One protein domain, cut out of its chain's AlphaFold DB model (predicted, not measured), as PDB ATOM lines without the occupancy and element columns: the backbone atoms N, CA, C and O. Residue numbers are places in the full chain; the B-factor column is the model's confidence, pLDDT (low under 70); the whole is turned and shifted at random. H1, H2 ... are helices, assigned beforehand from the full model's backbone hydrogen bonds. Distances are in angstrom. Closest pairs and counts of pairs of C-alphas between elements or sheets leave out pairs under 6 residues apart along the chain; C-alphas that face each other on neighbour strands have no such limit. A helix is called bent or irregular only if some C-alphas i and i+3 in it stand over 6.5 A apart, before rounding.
ATOM      1  N   TYR A   2      -2.783  47.982   6.401       59.84
ATOM      2  CA  TYR A   2      -1.897  46.974   7.029       59.84
ATOM      3  C   TYR A   2      -2.593  45.707   7.567       59.84
ATOM      4  O   TYR A   2      -2.012  44.628   7.567       59.84
ATOM      5  N   ILE A   3      -3.852  45.814   8.004       65.12
ATOM      6  CA  ILE A   3      -4.599  44.681   8.585       65.12
ATOM      7  C   ILE A   3      -4.950  43.639   7.507       65.12
ATOM      8  O   ILE A   3      -4.878  42.437   7.751       65.12
ATOM      9  N   SER A   4      -5.249  44.086   6.283       65.00
ATOM     10  CA  SER A   4      -5.577  43.201   5.158       65.00
ATOM     11  C   SER A   4      -4.344  42.483   4.604       65.00
ATOM     12  O   SER A   4      -4.432  41.309   4.263       65.00
ATOM     13  N   THR A   5      -3.179  43.136   4.555       71.06
ATOM     14  CA  THR A   5      -1.937  42.494   4.086       71.06
ATOM     15  C   THR A   5      -1.402  41.472   5.090       71.06
ATOM     16  O   THR A   5      -0.930  40.411   4.682       71.06
ATOM     17  N   ALA A   6      -1.551  41.725   6.395       68.31
ATOM     18  CA  ALA A   6      -1.214  40.756   7.438       68.31
ATOM     19  C   ALA A   6      -2.100  39.493   7.375       68.31
ATOM     20  O   ALA A   6      -1.591  38.383   7.520       68.31
ATOM     21  N   ALA A   7      -3.401  39.643   7.093       69.00
ATOM     22  CA  ALA A   7      -4.336  38.521   6.951       69.00
ATOM     23  C   ALA A   7      -4.071  37.658   5.696       69.00
ATOM     24  O   ALA A   7      -4.215  36.433   5.718       69.00
ATOM     25  N   VAL A   8      -3.638  38.280   4.597       74.19
ATOM     26  CA  VAL A   8      -3.290  37.569   3.351       74.19
ATOM     27  C   VAL A   8      -1.958  36.814   3.476       74.19
ATOM     28  O   VAL A   8      -1.782  35.774   2.850       74.19
ATOM     29  N   LEU A   9      -1.032  37.276   4.323       69.12
ATOM     30  CA  LEU A   9       0.217  36.559   4.617       69.12
ATOM     31  C   LEU A   9       0.047  35.442   5.662       69.12
ATOM     32  O   LEU A   9       0.771  34.448   5.611       69.12
ATOM     33  N   SER A  10      -0.906  35.566   6.592       63.38
ATOM     34  CA  SER A  10      -1.148  34.555   7.635       63.38
ATOM     35  C   SER A  10      -1.970  33.354   7.152       63.38
ATOM     36  O   SER A  10      -1.759  32.233   7.618       63.38
ATOM     37  N   THR A  11      -2.858  33.540   6.176       65.25
ATOM     38  CA  THR A  11      -3.677  32.470   5.574       65.25
ATOM     39  C   THR A  11      -2.868  31.301   4.977       65.25
ATOM     40  O   THR A  11      -3.172  30.155   5.322       65.25
ATOM     41  N   PRO A  12      -1.793  31.500   4.181       66.50
ATOM     42  CA  PRO A  12      -0.967  30.385   3.711       66.50
ATOM     43  C   PRO A  12      -0.151  29.727   4.837       66.50
ATOM     44  O   PRO A  12       0.151  28.536   4.750       66.50
ATOM     45  N   PHE A  13       0.188  30.461   5.904       67.81
ATOM     46  CA  PHE A  13       0.880  29.908   7.075       67.81
ATOM     47  C   PHE A  13      -0.027  28.941   7.849       67.81
ATOM     48  O   PHE A  13       0.377  27.815   8.137       67.81
ATOM     49  N   ILE A  14      -1.285  29.329   8.084       64.00
ATOM     50  CA  ILE A  14      -2.297  28.503   8.763       64.00
ATOM     51  C   ILE A  14      -2.651  27.261   7.925       64.00
ATOM     52  O   ILE A  14      -2.695  26.153   8.462       64.00
ATOM     53  N   MET A  15      -2.811  27.398   6.601       60.09
ATOM     54  CA  MET A  15      -3.073  26.247   5.718       60.09
ATOM     55  C   MET A  15      -1.885  25.275   5.635       60.09
ATOM     56  O   MET A  15      -2.093  24.063   5.583       60.09
ATOM     57  N   LYS A  16      -0.635  25.765   5.670       60.38
ATOM     58  CA  LYS A  16       0.550  24.890   5.730       60.38
ATOM     59  C   LYS A  16       0.677  24.155   7.064       60.38
ATOM     60  O   LYS A  16       1.171  23.029   7.076       60.38
ATOM     61  N   MET A  17       0.214  24.758   8.157       57.75
ATOM     62  CA  MET A  17       0.211  24.149   9.490       57.75
ATOM     63  C   MET A  17      -0.854  23.046   9.626       57.75
ATOM     64  O   MET A  17      -0.641  22.085  10.355       57.75
ATOM     65  N   GLY A  18      -1.959  23.138   8.873       56.47
ATOM     66  CA  GLY A  18      -3.013  22.116   8.814       56.47
ATOM     67  C   GLY A  18      -2.677  20.878   7.972       56.47
ATOM     68  O   GLY A  18      -3.428  19.905   7.975       56.47
ATOM     69  N   ASN A  19      -1.551  20.875   7.254       63.19
ATOM     70  CA  ASN A  19      -1.133  19.713   6.484       63.19
ATOM     71  C   ASN A  19      -0.415  18.725   7.417       63.19
ATOM     72  O   ASN A  19       0.725  18.966   7.828       63.19
ATOM     73  N   GLY A  20      -1.070  17.607   7.749       71.44
ATOM     74  CA  GLY A  20      -0.552  16.585   8.672       71.44
ATOM     75  C   GLY A  20       0.860  16.085   8.333       71.44
ATOM     76  O   GLY A  20       1.581  15.621   9.211       71.44
ATOM     77  N   TYR A  21       1.307  16.259   7.087       75.06
ATOM     78  CA  TYR A  21       2.680  15.999   6.662       75.06
ATOM     79  C   TYR A  21       3.732  16.902   7.338       75.06
ATOM     80  O   TYR A  21       4.768  16.401   7.776       75.06
ATOM     81  N   VAL A  22       3.493  18.216   7.451       73.81
ATOM     82  CA  VAL A  22       4.459  19.164   8.051       73.81
ATOM     83  C   VAL A  22       4.576  18.919   9.554       73.81
ATOM     84  O   VAL A  22       5.685  18.835  10.079       73.81
ATOM     85  N   LEU A  23       3.438  18.717  10.226       76.44
ATOM     86  CA  LEU A  23       3.386  18.346  11.643       76.44
ATOM     87  C   LEU A  23       4.114  17.022  11.902       76.44
ATOM     88  O   LEU A  23       4.961  16.953  12.792       76.44
ATOM     89  N   ARG A  24       3.864  15.999  11.075       74.19
ATOM     90  CA  ARG A  24       4.543  14.700  11.185       74.19
ATOM     91  C   ARG A  24       6.055  14.825  10.981       74.19
ATOM     92  O   ARG A  24       6.815  14.211  11.718       74.19
ATOM     93  N   ARG A  25       6.517  15.663  10.045       76.25
ATOM     94  CA  ARG A  25       7.953  15.948   9.862       76.25
ATOM     95  C   ARG A  25       8.566  16.644  11.076       76.25
ATOM     96  O   ARG A  25       9.646  16.245  11.496       76.25
ATOM     97  N   MET A  26       7.886  17.632  11.662       74.06
ATOM     98  CA  MET A  26       8.361  18.280  12.891       74.06
ATOM     99  C   MET A  26       8.456  17.281  14.049       74.06
ATOM    100  O   MET A  26       9.468  17.243  14.740       74.06
ATOM    101  N   GLN A  27       7.454  16.417  14.216       76.88
ATOM    102  CA  GLN A  27       7.475  15.371  15.243       76.88
ATOM    103  C   GLN A  27       8.626  14.376  15.043       76.88
ATOM    104  O   GLN A  27       9.282  14.015  16.015       76.88
ATOM    105  N   ILE A  28       8.913  13.978  13.800       77.44
ATOM    106  CA  ILE A  28      10.016  13.058  13.467       77.44
ATOM    107  C   ILE A  28      11.388  13.703  13.705       77.44
ATOM    108  O   ILE A  28      12.333  13.010  14.063       77.44
ATOM    109  N   ILE A  29      11.512  15.025  13.569       74.12
ATOM    110  CA  ILE A  29      12.753  15.735  13.909       74.12
ATOM    111  C   ILE A  29      13.044  15.663  15.416       74.12
ATOM    112  O   ILE A  29      14.190  15.439  15.801       74.12
ATOM    113  N   TYR A  41      15.182   7.817   9.531       82.38
ATOM    114  CA  TYR A  41      16.270   6.831   9.444       82.38
ATOM    115  C   TYR A  41      17.619   7.398   9.891       82.38
ATOM    116  O   TYR A  41      18.213   6.899  10.842       82.38
ATOM    117  N   ILE A  42      18.055   8.504   9.283       81.44
ATOM    118  CA  ILE A  42      19.356   9.121   9.582       81.44
ATOM    119  C   ILE A  42      19.459   9.495  11.068       81.44
ATOM    120  O   ILE A  42      20.457   9.190  11.712       81.44
ATOM    121  N   GLY A  43      18.415  10.094  11.643       80.75
ATOM    122  CA  GLY A  43      18.433  10.553  13.036       80.75
ATOM    123  C   GLY A  43      18.456   9.398  14.021       80.75
ATOM    124  O   GLY A  43      19.250   9.396  14.961       80.75
ATOM    125  N   SER A  44      17.629   8.385  13.766       82.31
ATOM    126  CA  SER A  44      17.574   7.179  14.591       82.31
ATOM    127  C   SER A  44      18.887   6.390  14.519       82.31
ATOM    128  O   SER A  44      19.345   5.854  15.529       82.31
ATOM    129  N   MET A  45      19.547   6.386  13.355       83.25
ATOM    130  CA  MET A  45      20.832   5.726  13.155       83.25
ATOM    131  C   MET A  45      21.979   6.470  13.848       83.25
ATOM    132  O   MET A  45      22.800   5.830  14.504       83.25
ATOM    133  N   ILE A  46      22.013   7.807  13.776       85.31
ATOM    134  CA  ILE A  46      22.969   8.639  14.529       85.31
ATOM    135  C   ILE A  46      22.826   8.364  16.027       85.31
ATOM    136  O   ILE A  46      23.806   8.018  16.680       85.31
ATOM    137  N   GLN A  47      21.605   8.424  16.567       85.12
ATOM    138  CA  GLN A  47      21.362   8.149  17.987       85.12
ATOM    139  C   GLN A  47      21.805   6.738  18.390       85.12
ATOM    140  O   GLN A  47      22.413   6.562  19.446       85.12
ATOM    141  N   ARG A  48      21.555   5.737  17.539       83.25
ATOM    142  CA  ARG A  48      21.992   4.357  17.776       83.25
ATOM    143  C   ARG A  48      23.518   4.214  17.744       83.25
ATOM    144  O   ARG A  48      24.065   3.487  18.566       83.25
ATOM    145  N   LEU A  49      24.212   4.913  16.846       83.81
ATOM    146  CA  LEU A  49      25.678   4.926  16.799       83.81
ATOM    147  C   LEU A  49      26.281   5.602  18.030       83.81
ATOM    148  O   LEU A  49      27.220   5.066  18.616       83.81
ATOM    149  N   LEU A  50      25.732   6.747  18.446       85.31
ATOM    150  CA  LEU A  50      26.205   7.452  19.637       85.31
ATOM    151  C   LEU A  50      25.960   6.632  20.908       85.31
ATOM    152  O   LEU A  50      26.830   6.602  21.776       85.31
ATOM    153  N   SER A  51      24.824   5.933  21.014       85.50
ATOM    154  CA  SER A  51      24.521   5.106  22.189       85.50
ATOM    155  C   SER A  51      25.414   3.871  22.311       85.50
ATOM    156  O   SER A  51      25.683   3.427  23.423       85.50
ATOM    157  N   HIS A  52      25.912   3.340  21.191       83.88
ATOM    158  CA  HIS A  52      26.859   2.218  21.170       83.88
ATOM    159  C   HIS A  52      28.328   2.678  21.217       83.88
ATOM    160  O   HIS A  52      29.238   1.846  21.252       83.88
ATOM    161  N   SER A  53      28.585   3.988  21.221       84.12
ATOM    162  CA  SER A  53      29.935   4.545  21.271       84.12
ATOM    163  C   SER A  53      30.529   4.462  22.677       84.12
ATOM    164  O   SER A  53      29.896   4.842  23.661       84.12
ATOM    165  N   GLN A  54      31.788   4.037  22.768       84.69
ATOM    166  CA  GLN A  54      32.554   4.033  24.017       84.69
ATOM    167  C   GLN A  54      33.185   5.409  24.298       84.69
ATOM    168  O   GLN A  54      33.247   6.275  23.422       84.69
ATOM    169  N   PHE A  55      33.659   5.638  25.529       82.56
ATOM    170  CA  PHE A  55      34.373   6.874  25.885       82.56
ATOM    171  C   PHE A  55      35.712   7.009  25.143       82.56
ATOM    172  O   PHE A  55      36.028   8.085  24.634       82.56
ATOM    173  N   ILE A  56      36.471   5.914  25.059       83.38
ATOM    174  CA  ILE A  56      37.744   5.803  24.343       83.38
ATOM    175  C   ILE A  56      37.739   4.455  23.621       83.38
ATOM    176  O   ILE A  56      37.458   3.437  24.250       83.38
ATOM    177  N   GLY A  57      38.074   4.449  22.332       77.38
ATOM    178  CA  GLY A  57      38.160   3.230  21.527       77.38
ATOM    179  C   GLY A  57      36.973   3.029  20.587       77.38
ATOM    180  O   GLY A  57      36.168   3.934  20.365       77.38
ATOM    181  N   GLN A  58      36.901   1.844  19.984       78.38
ATOM    182  CA  GLN A  58      35.871   1.522  19.003       78.38
ATOM    183  C   GLN A  58      34.527   1.230  19.687       78.38
ATOM    184  O   GLN A  58      34.457   0.474  20.652       78.38
ATOM    185  N   GLY A  59      33.456   1.811  19.149       75.38
ATOM    186  CA  GLY A  59      32.079   1.547  19.545       75.38
ATOM    187  C   GLY A  59      31.693   0.079  19.381       75.38
ATOM    188  O   GLY A  59      32.219  -0.643  18.529       75.38
ATOM    189  N   LEU A  60      30.764  -0.358  20.227       76.38
ATOM    190  CA  LEU A  60      30.259  -1.725  20.240       76.38
ATOM    191  C   LEU A  60      29.511  -2.032  18.931       76.38
ATOM    192  O   LEU A  60      28.792  -1.167  18.426       76.38
ATOM    193  N   PRO A  61      29.631  -3.261  18.395       68.12
ATOM    194  CA  PRO A  61      28.897  -3.660  17.203       68.12
ATOM    195  C   PRO A  61      27.388  -3.559  17.440       68.12
ATOM    196  O   PRO A  61      26.866  -3.971  18.476       68.12
ATOM    197  N   ILE A  62      26.678  -3.012  16.456       68.31
ATOM    198  CA  ILE A  62      25.236  -2.792  16.545       68.31
ATOM    199  C   ILE A  62      24.502  -4.095  16.218       68.31
ATOM    200  O   ILE A  62      24.610  -4.639  15.115       68.31
ATOM    201  N   SER A  63      23.695  -4.574  17.163       54.56
ATOM    202  CA  SER A  63      22.872  -5.775  17.001       54.56
ATOM    203  C   SER A  63      21.902  -5.616  15.816       54.56
ATOM    204  O   SER A  63      21.161  -4.633  15.740       54.56
ATOM    205  N   GLY A  64      21.908  -6.578  14.887       59.81
ATOM    206  CA  GLY A  64      21.033  -6.598  13.702       59.81
ATOM    207  C   GLY A  64      21.645  -6.042  12.411       59.81
ATOM    208  O   GLY A  64      21.065  -6.240  11.349       59.81
ATOM    209  N   TYR A  65      22.828  -5.421  12.475       59.97
ATOM    210  CA  TYR A  65      23.524  -4.880  11.301       59.97
ATOM    211  C   TYR A  65      24.895  -5.523  11.051       59.97
ATOM    212  O   TYR A  65      25.643  -4.990  10.252       59.97
ATOM    213  N   GLY A  66      25.235  -6.655  11.687       58.12
ATOM    214  CA  GLY A  66      26.480  -7.415  11.453       58.12
ATOM    215  C   GLY A  66      27.782  -6.604  11.598       58.12
ATOM    216  O   GLY A  66      27.805  -5.552  12.229       58.12
ATOM    217  N   GLU A  67      28.873  -7.064  10.972       55.66
ATOM    218  CA  GLU A  67      30.148  -6.321  10.852       55.66
ATOM    219  C   GLU A  67      30.082  -5.164   9.831       55.66
ATOM    220  O   GLU A  67      31.100  -4.725   9.286       55.66
ATOM    221  N   TYR A  68      28.889  -4.670   9.494       59.50
ATOM    222  CA  TYR A  68      28.775  -3.612   8.501       59.50
ATOM    223  C   TYR A  68      29.380  -2.324   9.072       59.50
ATOM    224  O   TYR A  68      29.001  -1.844  10.140       59.50
ATOM    225  N   SER A  69      30.346  -1.755   8.345       62.12
ATOM    226  CA  SER A  69      31.004  -0.509   8.739       62.12
ATOM    227  C   SER A  69      29.986   0.629   8.855       62.12
ATOM    228  O   SER A  69      29.107   0.770   8.002       62.12
ATOM    229  N   ALA A  70      30.145   1.485   9.869       63.22
ATOM    230  CA  ALA A  70      29.305   2.664  10.103       63.22
ATOM    231  C   ALA A  70      29.180   3.584   8.866       63.22
ATOM    232  O   ALA A  70      28.156   4.238   8.689       63.22
ATOM    233  N   ILE A  71      30.164   3.559   7.958       61.28
ATOM    234  CA  ILE A  71      30.131   4.276   6.669       61.28
ATOM    235  C   ILE A  71      29.022   3.766   5.739       61.28
ATOM    236  O   ILE A  71      28.443   4.544   4.987       61.28
ATOM    237  N   LYS A  72      28.719   2.465   5.766       67.00
ATOM    238  CA  LYS A  72      27.706   1.851   4.892       67.00
ATOM    239  C   LYS A  72      26.285   2.047   5.427       67.00
ATOM    240  O   LYS A  72      25.329   1.913   4.672       67.00
ATOM    241  N   LEU A  73      26.165   2.355   6.719       68.88
ATOM    242  CA  LEU A  73      24.901   2.571   7.418       68.88
ATOM    243  C   LEU A  73      24.410   4.022   7.305       68.88
ATOM    244  O   LEU A  73      23.208   4.257   7.333       68.88
ATOM    245  N   LEU A  74      25.311   5.001   7.158       70.50
ATOM    246  CA  LEU A  74      24.935   6.400   6.936       70.50
ATOM    247  C   LEU A  74      25.271   6.822   5.501       70.50
ATOM    248  O   LEU A  74      26.449   7.028   5.187       70.50
ATOM    249  N   PRO A  75      24.268   7.035   4.628       63.31
ATOM    250  CA  PRO A  75      24.510   7.762   3.392       63.31
ATOM    251  C   PRO A  75      25.041   9.157   3.764       63.31
ATOM    252  O   PRO A  75      24.425   9.854   4.563       63.31
ATOM    253  N   ALA A  76      26.207   9.533   3.227       65.94
ATOM    254  CA  ALA A  76      26.972  10.743   3.579       65.94
ATOM    255  C   ALA A  76      27.744  10.727   4.925       65.94
ATOM    256  O   ALA A  76      28.135  11.783   5.427       65.94
ATOM    257  N   ALA A  77      28.081   9.545   5.465       65.31
ATOM    258  CA  ALA A  77      29.008   9.410   6.602       65.31
ATOM    259  C   ALA A  77      30.364  10.113   6.394       65.31
ATOM    260  O   ALA A  77      30.985  10.565   7.347       65.31
ATOM    261  N   ASN A  78      30.825  10.207   5.144       66.31
ATOM    262  CA  ASN A  78      32.138  10.760   4.806       66.31
ATOM    263  C   ASN A  78      32.163  12.297   4.700       66.31
ATOM    264  O   ASN A  78      33.244  12.866   4.567       66.31
ATOM    265  N   THR A  79      31.008  12.972   4.722       73.06
ATOM    266  CA  THR A  79      30.916  14.436   4.573       73.06
ATOM    267  C   THR A  79      30.197  15.065   5.755       73.06
ATOM    268  O   THR A  79      30.834  15.659   6.622       73.06
ATOM    269  N   ASP A  80      28.879  14.910   5.819       75.00
ATOM    270  CA  ASP A  80      28.048  15.638   6.777       75.00
ATOM    271  C   ASP A  80      28.000  14.960   8.152       75.00
ATOM    272  O   ASP A  80      27.807  15.639   9.163       75.00
ATOM    273  N   PHE A  81      28.240  13.643   8.198       78.88
ATOM    274  CA  PHE A  81      28.213  12.838   9.425       78.88
ATOM    275  C   PHE A  81      29.585  12.273   9.829       78.88
ATOM    276  O   PHE A  81      29.680  11.265  10.537       78.88
ATOM    277  N   LEU A  82      30.667  12.923   9.383       81.12
ATOM    278  CA  LEU A  82      32.036  12.481   9.659       81.12
ATOM    279  C   LEU A  82      32.342  12.498  11.160       81.12
ATOM    280  O   LEU A  82      33.021  11.605  11.661       81.12
ATOM    281  N   LEU A  83      31.822  13.487  11.894       84.06
ATOM    282  CA  LEU A  83      32.011  13.561  13.342       84.06
ATOM    283  C   LEU A  83      31.309  12.393  14.044       84.06
ATOM    284  O   LEU A  83      31.933  11.748  14.882       84.06
ATOM    285  N   THR A  84      30.070  12.063  13.671       84.88
ATOM    286  CA  THR A  84      29.368  10.874  14.185       84.88
ATOM    287  C   THR A  84      30.165   9.591  13.928       84.88
ATOM    288  O   THR A  84      30.318   8.764  14.829       84.88
ATOM    289  N   TYR A  85      30.721   9.437  12.722       83.19
ATOM    290  CA  TYR A  85      31.560   8.290  12.373       83.19
ATOM    291  C   TYR A  85      32.842   8.220  13.219       83.19
ATOM    292  O   TYR A  85      33.190   7.158  13.742       83.19
ATOM    293  N   LEU A  86      33.531   9.350  13.390       83.88
ATOM    294  CA  LEU A  86      34.740   9.429  14.207       83.88
ATOM    295  C   LEU A  86      34.458   9.131  15.681       83.88
ATOM    296  O   LEU A  86      35.240   8.412  16.299       83.88
ATOM    297  N   ILE A  87      33.341   9.624  16.223       86.19
ATOM    298  CA  ILE A  87      32.906   9.312  17.590       86.19
ATOM    299  C   ILE A  87      32.694   7.806  17.730       86.19
ATOM    300  O   ILE A  87      33.258   7.202  18.630       86.19
ATOM    301  N   TYR A  88      31.986   7.163  16.799       84.31
ATOM    302  CA  TYR A  88      31.805   5.713  16.856       84.31
ATOM    303  C   TYR A  88      33.130   4.939  16.749       84.31
ATOM    304  O   TYR A  88      33.268   3.870  17.337       84.31
ATOM    305  N   ARG A  89      34.128   5.438  16.006       83.19
ATOM    306  CA  ARG A  89      35.396   4.717  15.802       83.19
ATOM    307  C   ARG A  89      36.430   4.929  16.911       83.19
ATOM    308  O   ARG A  89      37.179   4.001  17.202       83.19
ATOM    309  N   PHE A  90      36.511   6.133  17.463       83.38
ATOM    310  CA  PHE A  90      37.551   6.538  18.417       83.38
ATOM    311  C   PHE A  90      37.001   6.880  19.809       83.38
ATOM    312  O   PHE A  90      37.771   6.987  20.766       83.38
ATOM    313  N   GLY A  91      35.686   7.038  19.923       86.19
ATOM    314  CA  GLY A  91      34.964   7.347  21.146       86.19
ATOM    315  C   GLY A  91      34.628   8.829  21.315       86.19
ATOM    316  O   GLY A  91      34.967   9.693  20.498       86.19
ATOM    317  N   TRP A  92      33.982   9.136  22.440       87.12
ATOM    318  CA  TRP A  92      33.587  10.497  22.829       87.12
ATOM    319  C   TRP A  92      34.767  11.468  22.986       87.12
ATOM    320  O   TRP A  92      34.576  12.685  22.899       87.12
ATOM    321  N   ILE A  93      35.993  10.962  23.144       90.06
ATOM    322  CA  ILE A  93      37.207  11.787  23.205       90.06
ATOM    323  C   ILE A  93      37.388  12.679  21.969       90.06
ATOM    324  O   ILE A  93      37.850  13.815  22.085       90.06
ATOM    325  N   VAL A  94      36.964  12.214  20.789       87.94
ATOM    326  CA  VAL A  94      37.076  13.000  19.553       87.94
ATOM    327  C   VAL A  94      36.142  14.204  19.569       87.94
ATOM    328  O   VAL A  94      36.538  15.283  19.128       87.94
ATOM    329  N   LEU A  95      34.938  14.059  20.131       88.75
ATOM    330  CA  LEU A  95      34.015  15.180  20.290       88.75
ATOM    331  C   LEU A  95      34.642  16.273  21.163       88.75
ATOM    332  O   LEU A  95      34.629  17.445  20.787       88.75
ATOM    333  N   ILE A  96      35.240  15.882  22.292       89.88
ATOM    334  CA  ILE A  96      35.923  16.805  23.208       89.88
ATOM    335  C   ILE A  96      37.087  17.500  22.492       89.88
ATOM    336  O   ILE A  96      37.207  18.724  22.561       89.88
ATOM    337  N   GLY A  97      37.909  16.746  21.756       90.44
ATOM    338  CA  GLY A  97      39.028  17.297  20.989       90.44
ATOM    339  C   GLY A  97      38.586  18.321  19.940       90.44
ATOM    340  O   GLY A  97      39.173  19.397  19.839       90.44
ATOM    341  N   ILE A  98      37.512  18.037  19.201       87.56
ATOM    342  CA  ILE A  98      36.989  18.949  18.173       87.56
ATOM    343  C   ILE A  98      36.394  20.214  18.798       87.56
ATOM    344  O   ILE A  98      36.674  21.312  18.318       87.56
ATOM    345  N   ILE A  99      35.647  20.095  19.899       88.50
ATOM    346  CA  ILE A  99      35.140  21.258  20.645       88.50
ATOM    347  C   ILE A  99      36.306  22.109  21.179       88.50
ATOM    348  O   ILE A  99      36.268  23.341  21.095       88.50
ATOM    349  N   ALA A 100      37.378  21.483  21.672       90.94
ATOM    350  CA  ALA A 100      38.567  22.189  22.148       90.94
ATOM    351  C   ALA A 100      39.281  22.948  21.013       90.94
ATOM    352  O   ALA A 100      39.571  24.136  21.146       90.94
ATOM    353  N   ILE A 101      39.494  22.307  19.860       89.00
ATOM    354  CA  ILE A 101      40.091  22.952  18.680       89.00
ATOM    355  C   ILE A 101      39.212  24.111  18.200       89.00
ATOM    356  O   ILE A 101      39.716  25.195  17.899       89.00
ATOM    357  N   PHE A 102      37.894  23.911  18.167       84.44
ATOM    358  CA  PHE A 102      36.961  24.923  17.690       84.44
ATOM    359  C   PHE A 102      36.867  26.137  18.626       84.44
ATOM    360  O   PHE A 102      36.852  27.287  18.175       84.44
ATOM    361  N   SER A 103      36.860  25.902  19.937       86.75
ATOM    362  CA  SER A 103      36.894  26.978  20.931       86.75
ATOM    363  C   SER A 103      38.212  27.757  20.874       86.75
ATOM    364  O   SER A 103      38.186  28.989  20.854       86.75
ATOM    365  N   ALA A 104      39.354  27.074  20.727       88.69
ATOM    366  CA  ALA A 104      40.651  27.717  20.531       88.69
ATOM    367  C   ALA A 104      40.698  28.556  19.241       88.69
ATOM    368  O   ALA A 104      41.179  29.693  19.262       88.69
ATOM    369  N   PHE A 105      40.159  28.032  18.135       84.94
ATOM    370  CA  PHE A 105      40.043  28.758  16.868       84.94
ATOM    371  C   PHE A 105      39.206  30.031  17.032       84.94
ATOM    372  O   PHE A 105      39.666  31.126  16.706       84.94
ATOM    373  N   THR A 106      38.020  29.911  17.628       83.38
ATOM    374  CA  THR A 106      37.119  31.046  17.864       83.38
ATOM    375  C   THR A 106      37.783  32.109  18.746       83.38
ATOM    376  O   THR A 106      37.748  33.294  18.415       83.38
ATOM    377  N   MET A 107      38.474  31.706  19.820       86.00
ATOM    378  CA  MET A 107      39.205  32.644  20.681       86.00
ATOM    379  C   MET A 107      40.327  33.373  19.939       86.00
ATOM    380  O   MET A 107      40.426  34.599  20.033       86.00
ATOM    381  N   ARG A 108      41.162  32.652  19.178       82.50
ATOM    382  CA  ARG A 108      42.249  33.256  18.385       82.50
ATOM    383  C   ARG A 108      41.713  34.321  17.443       82.50
ATOM    384  O   ARG A 108      42.275  35.407  17.338       82.50
ATOM    385  N   VAL A 109      40.604  34.016  16.794       76.00
ATOM    386  CA  VAL A 109      40.010  34.864  15.774       76.00
ATOM    387  C   VAL A 109      39.340  36.109  16.387       76.00
ATOM    388  O   VAL A 109      39.529  37.214  15.878       76.00
ATOM    389  N   ILE A 110      38.697  35.990  17.557       80.81
ATOM    390  CA  ILE A 110      38.214  37.147  18.339       80.81
ATOM    391  C   ILE A 110      39.375  38.062  18.758       80.81
ATOM    392  O   ILE A 110      39.266  39.290  18.673       80.81
ATOM    393  N   LEU A 111      40.501  37.489  19.196       81.81
ATOM    394  CA  LEU A 111      41.693  38.266  19.556       81.81
ATOM    395  C   LEU A 111      42.269  39.021  18.352       81.81
ATOM    396  O   LEU A 111      42.729  40.151  18.510       81.81
ATOM    397  N   LEU A 112      42.223  38.431  17.156       75.25
ATOM    398  CA  LEU A 112      42.624  39.095  15.914       75.25
ATOM    399  C   LEU A 112      41.695  40.268  15.572       75.25
ATOM    400  O   LEU A 112      42.184  41.339  15.217       75.25
ATOM    401  N   CYS A 113      40.380  40.116  15.750       71.81
ATOM    402  CA  CYS A 113      39.435  41.220  15.568       71.81
ATOM    403  C   CYS A 113      39.692  42.383  16.516       71.81
ATOM    404  O   CYS A 113      39.654  43.531  16.088       71.81
ATOM    405  N   LYS A 114      40.010  42.112  17.787       72.88
ATOM    406  CA  LYS A 114      40.318  43.172  18.758       72.88
ATOM    407  C   LYS A 114      41.541  44.017  18.388       72.88
ATOM    408  O   LYS A 114      41.678  45.123  18.895       72.88
ATOM    409  N   LYS A 115      42.430  43.511  17.529       72.56
ATOM    410  CA  LYS A 115      43.608  44.252  17.056       72.56
ATOM    411  C   LYS A 115      43.303  45.197  15.889       72.56
ATOM    412  O   LYS A 115      44.168  45.997  15.539       72.56
ATOM    413  N   GLN A 116      42.115  45.118  15.286       71.44
ATOM    414  CA  GLN A 116      41.742  45.981  14.168       71.44
ATOM    415  C   GLN A 116      41.423  47.405  14.628       71.44
ATOM    416  O   GLN A 116      40.667  47.611  15.573       71.44
ATOM    417  N   LYS A 117      42.010  48.391  13.937       67.75
ATOM    418  CA  LYS A 117      41.859  49.825  14.243       67.75
ATOM    419  C   LYS A 117      40.690  50.482  13.497       67.75
ATOM    420  O   LYS A 117      40.220  51.530  13.924       67.75
ATOM    421  N   SER A 118      40.228  49.883  12.397       77.19
ATOM    422  CA  SER A 118      39.076  50.355  11.618       77.19
ATOM    423  C   SER A 118      37.776  49.715  12.114       77.19
ATOM    424  O   SER A 118      37.702  48.491  12.243       77.19
ATOM    425  N   VAL A 119      36.728  50.520  12.329       77.62
ATOM    426  CA  VAL A 119      35.398  50.031  12.745       77.62
ATOM    427  C   VAL A 119      34.740  49.195  11.651       77.62
ATOM    428  O   VAL A 119      34.193  48.132  11.938       77.62
ATOM    429  N   LEU A 120      34.835  49.630  10.391       76.94
ATOM    430  CA  LEU A 120      34.326  48.867   9.248       76.94
ATOM    431  C   LEU A 120      35.039  47.517   9.123       76.94
ATOM    432  O   LEU A 120      34.386  46.483   8.987       76.94
ATOM    433  N   GLY A 121      36.371  47.514   9.238       78.25
ATOM    434  CA  GLY A 121      37.150  46.277   9.205       78.25
ATOM    435  C   GLY A 121      36.807  45.335  10.363       78.25
ATOM    436  O   GLY A 121      36.664  44.123  10.172       78.25
ATOM    437  N   PHE A 122      36.594  45.886  11.557       81.81
ATOM    438  CA  PHE A 122      36.143  45.123  12.715       81.81
ATOM    439  C   PHE A 122      34.764  44.484  12.489       81.81
ATOM    440  O   PHE A 122      34.625  43.280  12.697       81.81
ATOM    441  N   LEU A 123      33.770  45.250  12.022       82.44
ATOM    442  CA  LEU A 123      32.402  44.766  11.792       82.44
ATOM    443  C   LEU A 123      32.341  43.666  10.725       82.44
ATOM    444  O   LEU A 123      31.697  42.638  10.940       82.44
ATOM    445  N   VAL A 124      33.037  43.849   9.597       84.88
ATOM    446  CA  VAL A 124      33.082  42.844   8.521       84.88
ATOM    447  C   VAL A 124      33.761  41.567   9.006       84.88
ATOM    448  O   VAL A 124      33.237  40.470   8.802       84.88
ATOM    449  N   SER A 125      34.894  41.702   9.698       82.81
ATOM    450  CA  SER A 125      35.586  40.548  10.273       82.81
ATOM    451  C   SER A 125      34.677  39.820  11.262       82.81
ATOM    452  O   SER A 125      34.504  38.609  11.154       82.81
ATOM    453  N   LEU A 126      34.019  40.549  12.169       85.25
ATOM    454  CA  LEU A 126      33.097  39.983  13.154       85.25
ATOM    455  C   LEU A 126      31.947  39.201  12.495       85.25
ATOM    456  O   LEU A 126      31.626  38.105  12.954       85.25
ATOM    457  N   ALA A 127      31.366  39.714  11.408       86.94
ATOM    458  CA  ALA A 127      30.296  39.038  10.670       86.94
ATOM    459  C   ALA A 127      30.765  37.719  10.028       86.94
ATOM    460  O   ALA A 127      30.093  36.687  10.144       86.94
ATOM    461  N   ILE A 128      31.947  37.724   9.404       85.44
ATOM    462  CA  ILE A 128      32.555  36.522   8.817       85.44
ATOM    463  C   ILE A 128      32.786  35.466   9.905       85.44
ATOM    464  O   ILE A 128      32.425  34.300   9.750       85.44
ATOM    465  N   ILE A 129      33.329  35.883  11.045       83.38
ATOM    466  CA  ILE A 129      33.668  34.996  12.162       83.38
ATOM    467  C   ILE A 129      32.417  34.423  12.814       83.38
ATOM    468  O   ILE A 129      32.367  33.230  13.100       83.38
ATOM    469  N   SER A 130      31.396  35.258  13.016       84.50
ATOM    470  CA  SER A 130      30.097  34.820  13.517       84.50
ATOM    471  C   SER A 130      29.480  33.762  12.597       84.50
ATOM    472  O   SER A 130      28.964  32.757  13.079       84.50
ATOM    473  N   THR A 131      29.630  33.919  11.279       85.44
ATOM    474  CA  THR A 131      29.161  32.927  10.301       85.44
ATOM    475  C   THR A 131      29.879  31.584  10.469       85.44
ATOM    476  O   THR A 131      29.217  30.551  10.566       85.44
ATOM    477  N   PHE A 132      31.214  31.581  10.583       82.19
ATOM    478  CA  PHE A 132      31.981  30.356  10.860       82.19
ATOM    479  C   PHE A 132      31.609  29.727  12.214       82.19
ATOM    480  O   PHE A 132      31.491  28.505  12.314       82.19
ATOM    481  N   ALA A 133      31.368  30.549  13.241       83.81
ATOM    482  CA  ALA A 133      30.914  30.101  14.556       83.81
ATOM    483  C   ALA A 133      29.590  29.343  14.489       83.81
ATOM    484  O   ALA A 133      29.493  28.218  14.985       83.81
ATOM    485  N   VAL A 134      28.594  29.926  13.823       85.06
ATOM    486  CA  VAL A 134      27.282  29.297  13.645       85.06
ATOM    487  C   VAL A 134      27.402  28.009  12.833       85.06
ATOM    488  O   VAL A 134      26.857  26.991  13.252       85.06
ATOM    489  N   GLN A 135      28.150  28.008  11.723       84.25
ATOM    490  CA  GLN A 135      28.337  26.808  10.897       84.25
ATOM    491  C   GLN A 135      28.893  25.628  11.705       84.25
ATOM    492  O   GLN A 135      28.380  24.515  11.600       84.25
ATOM    493  N   CYS A 136      29.893  25.861  12.554       82.50
ATOM    494  CA  CYS A 136      30.480  24.798  13.365       82.50
ATOM    495  C   CYS A 136      29.563  24.316  14.492       82.50
ATOM    496  O   CYS A 136      29.476  23.110  14.721       82.50
ATOM    497  N   ILE A 137      28.849  25.221  15.172       84.56
ATOM    498  CA  ILE A 137      27.860  24.838  16.192       84.56
ATOM    499  C   ILE A 137      26.765  23.974  15.558       84.56
ATOM    500  O   ILE A 137      26.418  22.923  16.098       84.56
ATOM    501  N   VAL A 138      26.262  24.383  14.391       84.94
ATOM    502  CA  VAL A 138      25.241  23.634  13.648       84.94
ATOM    503  C   VAL A 138      25.768  22.269  13.201       84.94
ATOM    504  O   VAL A 138      25.067  21.271  13.363       84.94
ATOM    505  N   TYR A 139      27.005  22.192  12.700       84.75
ATOM    506  CA  TYR A 139      27.619  20.922  12.308       84.75
ATOM    507  C   TYR A 139      27.718  19.942  13.483       84.75
ATOM    508  O   TYR A 139      27.318  18.780  13.355       84.75
ATOM    509  N   ILE A 140      28.208  20.411  14.637       85.19
ATOM    510  CA  ILE A 140      28.297  19.595  15.852       85.19
ATOM    511  C   ILE A 140      26.891  19.143  16.268       85.19
ATOM    512  O   ILE A 140      26.667  17.947  16.427       85.19
ATOM    513  N   ALA A 141      25.919  20.055  16.349       85.81
ATOM    514  CA  ALA A 141      24.542  19.725  16.723       85.81
ATOM    515  C   ALA A 141      23.915  18.660  15.801       85.81
ATOM    516  O   ALA A 141      23.374  17.664  16.287       85.81
ATOM    517  N   SER A 142      24.056  18.818  14.481       82.38
ATOM    518  CA  SER A 142      23.579  17.846  13.487       82.38
ATOM    519  C   SER A 142      24.183  16.454  13.710       82.38
ATOM    520  O   SER A 142      23.475  15.448  13.672       82.38
ATOM    521  N   ASN A 143      25.481  16.382  14.018       84.00
ATOM    522  CA  ASN A 143      26.192  15.123  14.266       84.00
ATOM    523  C   ASN A 143      25.867  14.476  15.626       84.00
ATOM    524  O   ASN A 143      26.070  13.272  15.790       84.00
ATOM    525  N   LEU A 144      25.337  15.235  16.592       82.94
ATOM    526  CA  LEU A 144      24.786  14.685  17.839       82.94
ATOM    527  C   LEU A 144      23.345  14.161  17.688       82.94
ATOM    528  O   LEU A 144      22.784  13.629  18.642       82.94
ATOM    529  N   GLY A 145      22.741  14.283  16.501       76.88
ATOM    530  CA  GLY A 145      21.380  13.817  16.229       76.88
ATOM    531  C   GLY A 145      20.314  14.909  16.314       76.88
ATOM    532  O   GLY A 145      19.131  14.604  16.159       76.88
ATOM    533  N   PHE A 146      20.699  16.180  16.496       75.12
ATOM    534  CA  PHE A 146      19.778  17.310  16.357       75.12
ATOM    535  C   PHE A 146      19.555  17.629  14.874       75.12
ATOM    536  O   PHE A 146      20.089  18.594  14.330       75.12
ATOM    537  N   LEU A 147      18.719  16.822  14.218       67.62
ATOM    538  CA  LEU A 147      18.369  16.974  12.799       67.62
ATOM    539  C   LEU A 147      17.453  18.172  12.486       67.62
ATOM    540  O   LEU A 147      17.029  18.344  11.346       67.62
ATOM    541  N   LEU A 148      17.128  19.001  13.484       62.47
ATOM    542  CA  LEU A 148      16.363  20.238  13.287       62.47
ATOM    543  C   LEU A 148      17.108  21.227  12.384       62.47
ATOM    544  O   LEU A 148      16.491  22.076  11.742       62.47
ATOM    545  N   LEU A 149      18.433  21.111  12.338       62.31
ATOM    546  CA  LEU A 149      19.300  21.982  11.573       62.31
ATOM    547  C   LEU A 149      19.797  21.234  10.336       62.31
ATOM    548  O   LEU A 149      20.189  20.072  10.422       62.31
ATOM    549  N   PHE A 150      19.774  21.905   9.182       63.31
ATOM    550  CA  PHE A 150      20.312  21.355   7.939       63.31
ATOM    551  C   PHE A 150      21.748  20.866   8.179       63.31
ATOM    552  O   PHE A 150      22.535  21.638   8.737       63.31
ATOM    553  N   PRO A 151      22.101  19.632   7.773       59.28
ATOM    554  CA  PRO A 151      23.464  19.142   7.894       59.28
ATOM    555  C   PRO A 151      24.372  20.037   7.050       59.28
ATOM    556  O   PRO A 151      24.406  19.964   5.823       59.28
ATOM    557  N   LEU A 152      25.044  20.963   7.723       64.00
ATOM    558  CA  LEU A 152      25.996  21.871   7.118       64.00
ATOM    559  C   LEU A 152      27.360  21.235   7.257       64.00
ATOM    560  O   LEU A 152      27.937  21.230   8.334       64.00
ATOM    561  N   SER A 153      27.861  20.720   6.151       65.56
ATOM    562  CA  SER A 153      29.267  20.434   5.918       65.56
ATOM    563  C   SER A 153      30.219  21.404   6.644       65.56
ATOM    564  O   SER A 153      30.088  22.623   6.506       65.56
ATOM    565  N   LEU A 154      31.197  20.855   7.383       63.81
ATOM    566  CA  LEU A 154      32.235  21.633   8.072       63.81
ATOM    567  C   LEU A 154      32.861  22.674   7.134       63.81
ATOM    568  O   LEU A 154      33.297  22.306   6.032       63.81
ATOM    569  N   PRO A 155      33.000  23.936   7.576       59.88
ATOM    570  CA  PRO A 155      33.795  24.895   6.841       59.88
ATOM    571  C   PRO A 155      35.223  24.370   6.660       59.88
ATOM    572  O   PRO A 155      35.837  23.890   7.609       59.88
ATOM    573  N   ILE A 156      35.740  24.457   5.428       57.91
ATOM    574  CA  ILE A 156      37.112  24.092   5.009       57.91
ATOM    575  C   ILE A 156      37.396  22.576   4.918       57.91
ATOM    576  O   ILE A 156      38.213  22.180   4.093       57.91
ATOM    577  N   ILE A 157      36.724  21.720   5.695       61.81
ATOM    578  CA  ILE A 157      37.011  20.268   5.730       61.81
ATOM    579  C   ILE A 157      36.101  19.461   4.793       61.81
ATOM    580  O   ILE A 157      36.503  18.406   4.307       61.81
ATOM    581  N   SER A 158      34.878  19.925   4.523       61.38
ATOM    582  CA  SER A 158      33.935  19.128   3.736       61.38
ATOM    583  C   SER A 158      34.166  19.209   2.222       61.38
ATOM    584  O   SER A 158      34.389  20.281   1.660       61.38
ATOM    585  N   TYR A 159      33.971  18.073   1.547       58.19
ATOM    586  CA  TYR A 159      34.034  17.886   0.091       58.19
ATOM    587  C   TYR A 159      32.847  18.497  -0.685       58.19
ATOM    588  O   TYR A 159      32.596  18.154  -1.841       58.19
ATOM    589  N   GLY A 160      32.088  19.411  -0.080       66.38
ATOM    590  CA  GLY A 160      31.032  20.150  -0.765       66.38
ATOM    591  C   GLY A 160      31.617  21.267  -1.628       66.38
ATOM    592  O   GLY A 160      31.860  22.361  -1.123       66.38
ATOM    593  N   GLY A 161      31.796  21.039  -2.934       66.50
ATOM    594  CA  GLY A 161      32.454  22.001  -3.837       66.50
ATOM    595  C   GLY A 161      31.893  23.433  -3.781       66.50
ATOM    596  O   GLY A 161      32.654  24.395  -3.777       66.50
ATOM    597  N   ARG A 162      30.568  23.601  -3.642       71.56
ATOM    598  CA  ARG A 162      29.931  24.929  -3.516       71.56
ATOM    599  C   ARG A 162      30.237  25.604  -2.177       71.56
ATOM    600  O   ARG A 162      30.572  26.783  -2.153       71.56
ATOM    601  N   ALA A 163      30.146  24.857  -1.077       73.50
ATOM    602  CA  ALA A 163      30.437  25.372   0.260       73.50
ATOM    603  C   ALA A 163      31.919  25.753   0.399       73.50
ATOM    604  O   ALA A 163      32.240  26.768   1.011       73.50
ATOM    605  N   LEU A 164      32.817  24.980  -0.217       77.56
ATOM    606  CA  LEU A 164      34.251  25.260  -0.235       77.56
ATOM    607  C   LEU A 164      34.546  26.597  -0.930       77.56
ATOM    608  O   LEU A 164      35.230  27.438  -0.351       77.56
ATOM    609  N   VAL A 165      33.962  26.838  -2.110       81.69
ATOM    610  CA  VAL A 165      34.115  28.112  -2.840       81.69
ATOM    611  C   VAL A 165      33.598  29.294  -2.018       81.69
ATOM    612  O   VAL A 165      34.282  30.314  -1.909       81.69
ATOM    613  N   THR A 166      32.426  29.164  -1.388       81.81
ATOM    614  CA  THR A 166      31.891  30.219  -0.515       81.81
ATOM    615  C   THR A 166      32.827  30.487   0.666       81.81
ATOM    616  O   THR A 166      33.182  31.636   0.909       81.81
ATOM    617  N   ASN A 167      33.310  29.447   1.348       82.50
ATOM    618  CA  ASN A 167      34.229  29.599   2.480       82.50
ATOM    619  C   ASN A 167      35.567  30.235   2.074       82.50
ATOM    620  O   ASN A 167      36.068  31.100   2.791       82.50
ATOM    621  N   MET A 168      36.118  29.878   0.910       83.38
ATOM    622  CA  MET A 168      37.311  30.532   0.358       83.38
ATOM    623  C   MET A 168      37.077  32.022   0.092       83.38
ATOM    624  O   MET A 168      37.945  32.841   0.388       83.38
ATOM    625  N   CYS A 169      35.896  32.388  -0.408       84.56
ATOM    626  CA  CYS A 169      35.525  33.783  -0.622       84.56
ATOM    627  C   CYS A 169      35.437  34.563   0.705       84.56
ATOM    628  O   CYS A 169      36.012  35.649   0.808       84.56
ATOM    629  N   LEU A 170      34.820  33.988   1.749       83.81
ATOM    630  CA  LEU A 170      34.797  34.596   3.090       83.81
ATOM    631  C   LEU A 170      36.211  34.809   3.652       83.81
ATOM    632  O   LEU A 170      36.495  35.868   4.211       83.81
ATOM    633  N   ILE A 171      37.110  33.835   3.484       83.19
ATOM    634  CA  ILE A 171      38.513  33.966   3.906       83.19
ATOM    635  C   ILE A 171      39.216  35.069   3.106       83.19
ATOM    636  O   ILE A 171      39.959  35.856   3.686       83.19
ATOM    637  N   GLY A 172      38.953  35.176   1.800       84.69
ATOM    638  CA  GLY A 172      39.482  36.246   0.952       84.69
ATOM    639  C   GLY A 172      39.057  37.639   1.424       84.69
ATOM    640  O   GLY A 172      39.900  38.528   1.551       84.69
ATOM    641  N   PHE A 173      37.778  37.818   1.771       83.31
ATOM    642  CA  PHE A 173      37.294  39.070   2.363       83.31
ATOM    643  C   PHE A 173      37.971  39.370   3.698       83.31
ATOM    644  O   PHE A 173      38.428  40.493   3.913       83.31
ATOM    645  N   LEU A 174      38.096  38.365   4.565       81.25
ATOM    646  CA  LEU A 174      38.771  38.507   5.851       81.25
ATOM    647  C   LEU A 174      40.232  38.957   5.667       81.25
ATOM    648  O   LEU A 174      40.682  39.889   6.330       81.25
ATOM    649  N   LEU A 175      40.957  38.347   4.724       80.50
ATOM    650  CA  LEU A 175      42.350  38.687   4.421       80.50
ATOM    651  C   LEU A 175      42.489  40.098   3.833       80.50
ATOM    652  O   LEU A 175      43.413  40.829   4.192       80.50
ATOM    653  N   SER A 176      41.555  40.502   2.966       83.06
ATOM    654  CA  SER A 176      41.514  41.858   2.411       83.06
ATOM    655  C   SER A 176      41.320  42.905   3.507       83.06
ATOM    656  O   SER A 176      41.999  43.929   3.511       83.06
ATOM    657  N   VAL A 177      40.431  42.638   4.464       78.12
ATOM    658  CA  VAL A 177      40.188  43.529   5.603       78.12
ATOM    659  C   VAL A 177      41.413  43.612   6.512       78.12
ATOM    660  O   VAL A 177      41.816  44.715   6.886       78.12
ATOM    661  N   PHE A 178      42.052  42.478   6.816       73.50
ATOM    662  CA  PHE A 178      43.290  42.475   7.600       73.50
ATOM    663  C   PHE A 178      44.412  43.269   6.923       73.50
ATOM    664  O   PHE A 178      45.155  43.953   7.620       73.50
ATOM    665  N   ARG A 179      44.502  43.236   5.588       75.62
ATOM    666  CA  ARG A 179      45.493  44.003   4.818       75.62
ATOM    667  C   ARG A 179      45.232  45.514   4.836       75.62
ATOM    668  O   ARG A 179      46.180  46.288   4.907       75.62
ATOM    669  N   THR A 180      43.974  45.943   4.752       68.50
ATOM    670  CA  THR A 180      43.609  47.375   4.725       68.50
ATOM    671  C   THR A 180      43.534  48.001   6.122       68.50
ATOM    672  O   THR A 180      43.607  49.222   6.251       68.50
ATOM    673  N   GLY A 181      43.438  47.186   7.175       61.66
ATOM    674  CA  GLY A 181      43.318  47.630   8.567       61.66
ATOM    675  C   GLY A 181      44.442  48.538   9.082       61.66
ATOM    676  O   GLY A 181      44.209  49.326   9.997       61.66
ATOM    677  N   ASP A 182      45.635  48.473   8.482       59.69
ATOM    678  CA  ASP A 182      46.753  49.365   8.816       59.69
ATOM    679  C   ASP A 182      46.694  50.723   8.098       59.69
ATOM    680  O   ASP A 182      47.354  51.668   8.528       59.69
ATOM    681  N   LEU A 183      45.894  50.849   7.032       56.53
ATOM    682  CA  LEU A 183      45.862  52.036   6.167       56.53
ATOM    683  C   LEU A 183      44.779  53.051   6.553       56.53
ATOM    684  O   LEU A 183      44.944  54.240   6.292       56.53
ATOM    685  N   VAL A 184      43.673  52.611   7.162       56.50
ATOM    686  CA  VAL A 184      42.511  53.472   7.448       56.50
ATOM    687  C   VAL A 184      42.196  53.459   8.939       56.50
ATOM    688  O   VAL A 184      41.653  52.496   9.478       56.50
ATOM    689  N   LYS A 185      42.537  54.557   9.617       57.53
ATOM    690  CA  LYS A 185      42.227  54.793  11.030       57.53
ATOM    691  C   LYS A 185      40.935  55.605  11.105       57.53
ATOM    692  O   LYS A 185      40.923  56.775  10.736       57.53
ATOM    693  N   ASP A 186      39.848  54.981  11.548       56.28
ATOM    694  CA  ASP A 186      38.565  55.674  11.697       56.28
ATOM    695  C   ASP A 186      38.547  56.510  12.984       56.28
ATOM    696  O   ASP A 186      39.030  56.070  14.029       56.28
ATOM    697  N   LYS A 187      37.966  57.716  12.931       53.91
ATOM    698  CA  LYS A 187      37.776  58.576  14.120       53.91
ATOM    699  C   LYS A 187      36.585  58.148  14.994       53.91
ATOM    700  O   LYS A 187      36.406  58.692  16.080       53.91
TER     701      LYS A 187
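Overview. This is residues 2 to 29 and 41 to 187 of the 216 residues of the protein "Cell division protein FtsW" of Desulfosporosinus sp. I2 (UniProt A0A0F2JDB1). Three long helices, H6, H7 and H8, make an open triangle with H7 at its corner: H6 and H7 are side by side as a hairpin, while H8, apart from H6, packs on H7 near the first residues of H7 and splays away from it toward the other end of H7. At that other end sits a head of the short helices H3, H4 and H5, and residues 2 to 25, with H1 and most of H2, stick out from the body as an arm. The printed part has 175 residues with eight named helices, H1 to H8 along the chain, and no named strand; the class is all helix. It is loose, with a radius of gyration of the C-alphas of 21.4 A, and flat, spanning 67 by 57 by 26 A.

Along the chain. H7, residues 119 to 143, is the longest at 36.1 A, from C-alpha 119 at (35.398, 50.031, 12.745) to C-alpha 143 at (26.192, 15.123, 14.266). Before it comes H6, residues 93 to 114, 31.9 A; after it comes H8, residues 161 to 180, 29.0 A, ending with C-alpha 180 at (43.609, 47.375, 4.725). The short helices are H5, residues 82 to 90, H4, residues 70 to 73, and H3, residues 41 to 51. H2 is residues 20 to 29, and H1, residues 2 to 17, is 23.1 A long and begins with C-alpha 2 at (-1.897, 46.974, 7.029). H1 is neither bent nor irregular, but only just: C-alphas 9 and 12 are 6.4 A apart.

Arrangement. H6 and H7 form a helical hairpin and touch at a shallow tilt of 9 degrees, opposite ways; the closest C-alphas, of Cys 113 and Phe 122, are 5.8 A apart. H7 and H8 form another, at a shallow tilt of 29 degrees, opposite ways; H7 touches H8 with residues 121 to 128 alone, closest at the C-alphas of Gly 121 and Val 177, 5.5 A. H6 and H8 are apart. H5 is the hub, touching H3, H4, H6 and H7. H5 and H7 touch only at their ends, closest at the C-alphas of Thr 84 and Asn 143, 5.3 A. H3 touches H5 at a shallow tilt of 30 degrees, the same way, with the C-alphas of Leu 49 and Tyr 88 closest at 6.2 A. H1 touches no helix. Every O i to N i+4 pair is within hydrogen-bond range in H2, H3, H5, H6, H7 and H8, and 10 of 12 are in H1; H4 is too short for such a pair.

Size, cuts and confidence. The C-alphas farthest apart, of Gly 64 and Lys 187, are 67.3 A apart. Residues 30 to 40 are not printed, and C-alphas 29 and 41 are 10.6 A apart across this cut. The links from H3 to H4 and from H7 to H8 are long, with 18 and 17 residues. The mean pLDDT of the printed part is 75.3; 57 residues are under 70, among them 9 to 19, 61 to 73, 147 to 161 and 180 to 187.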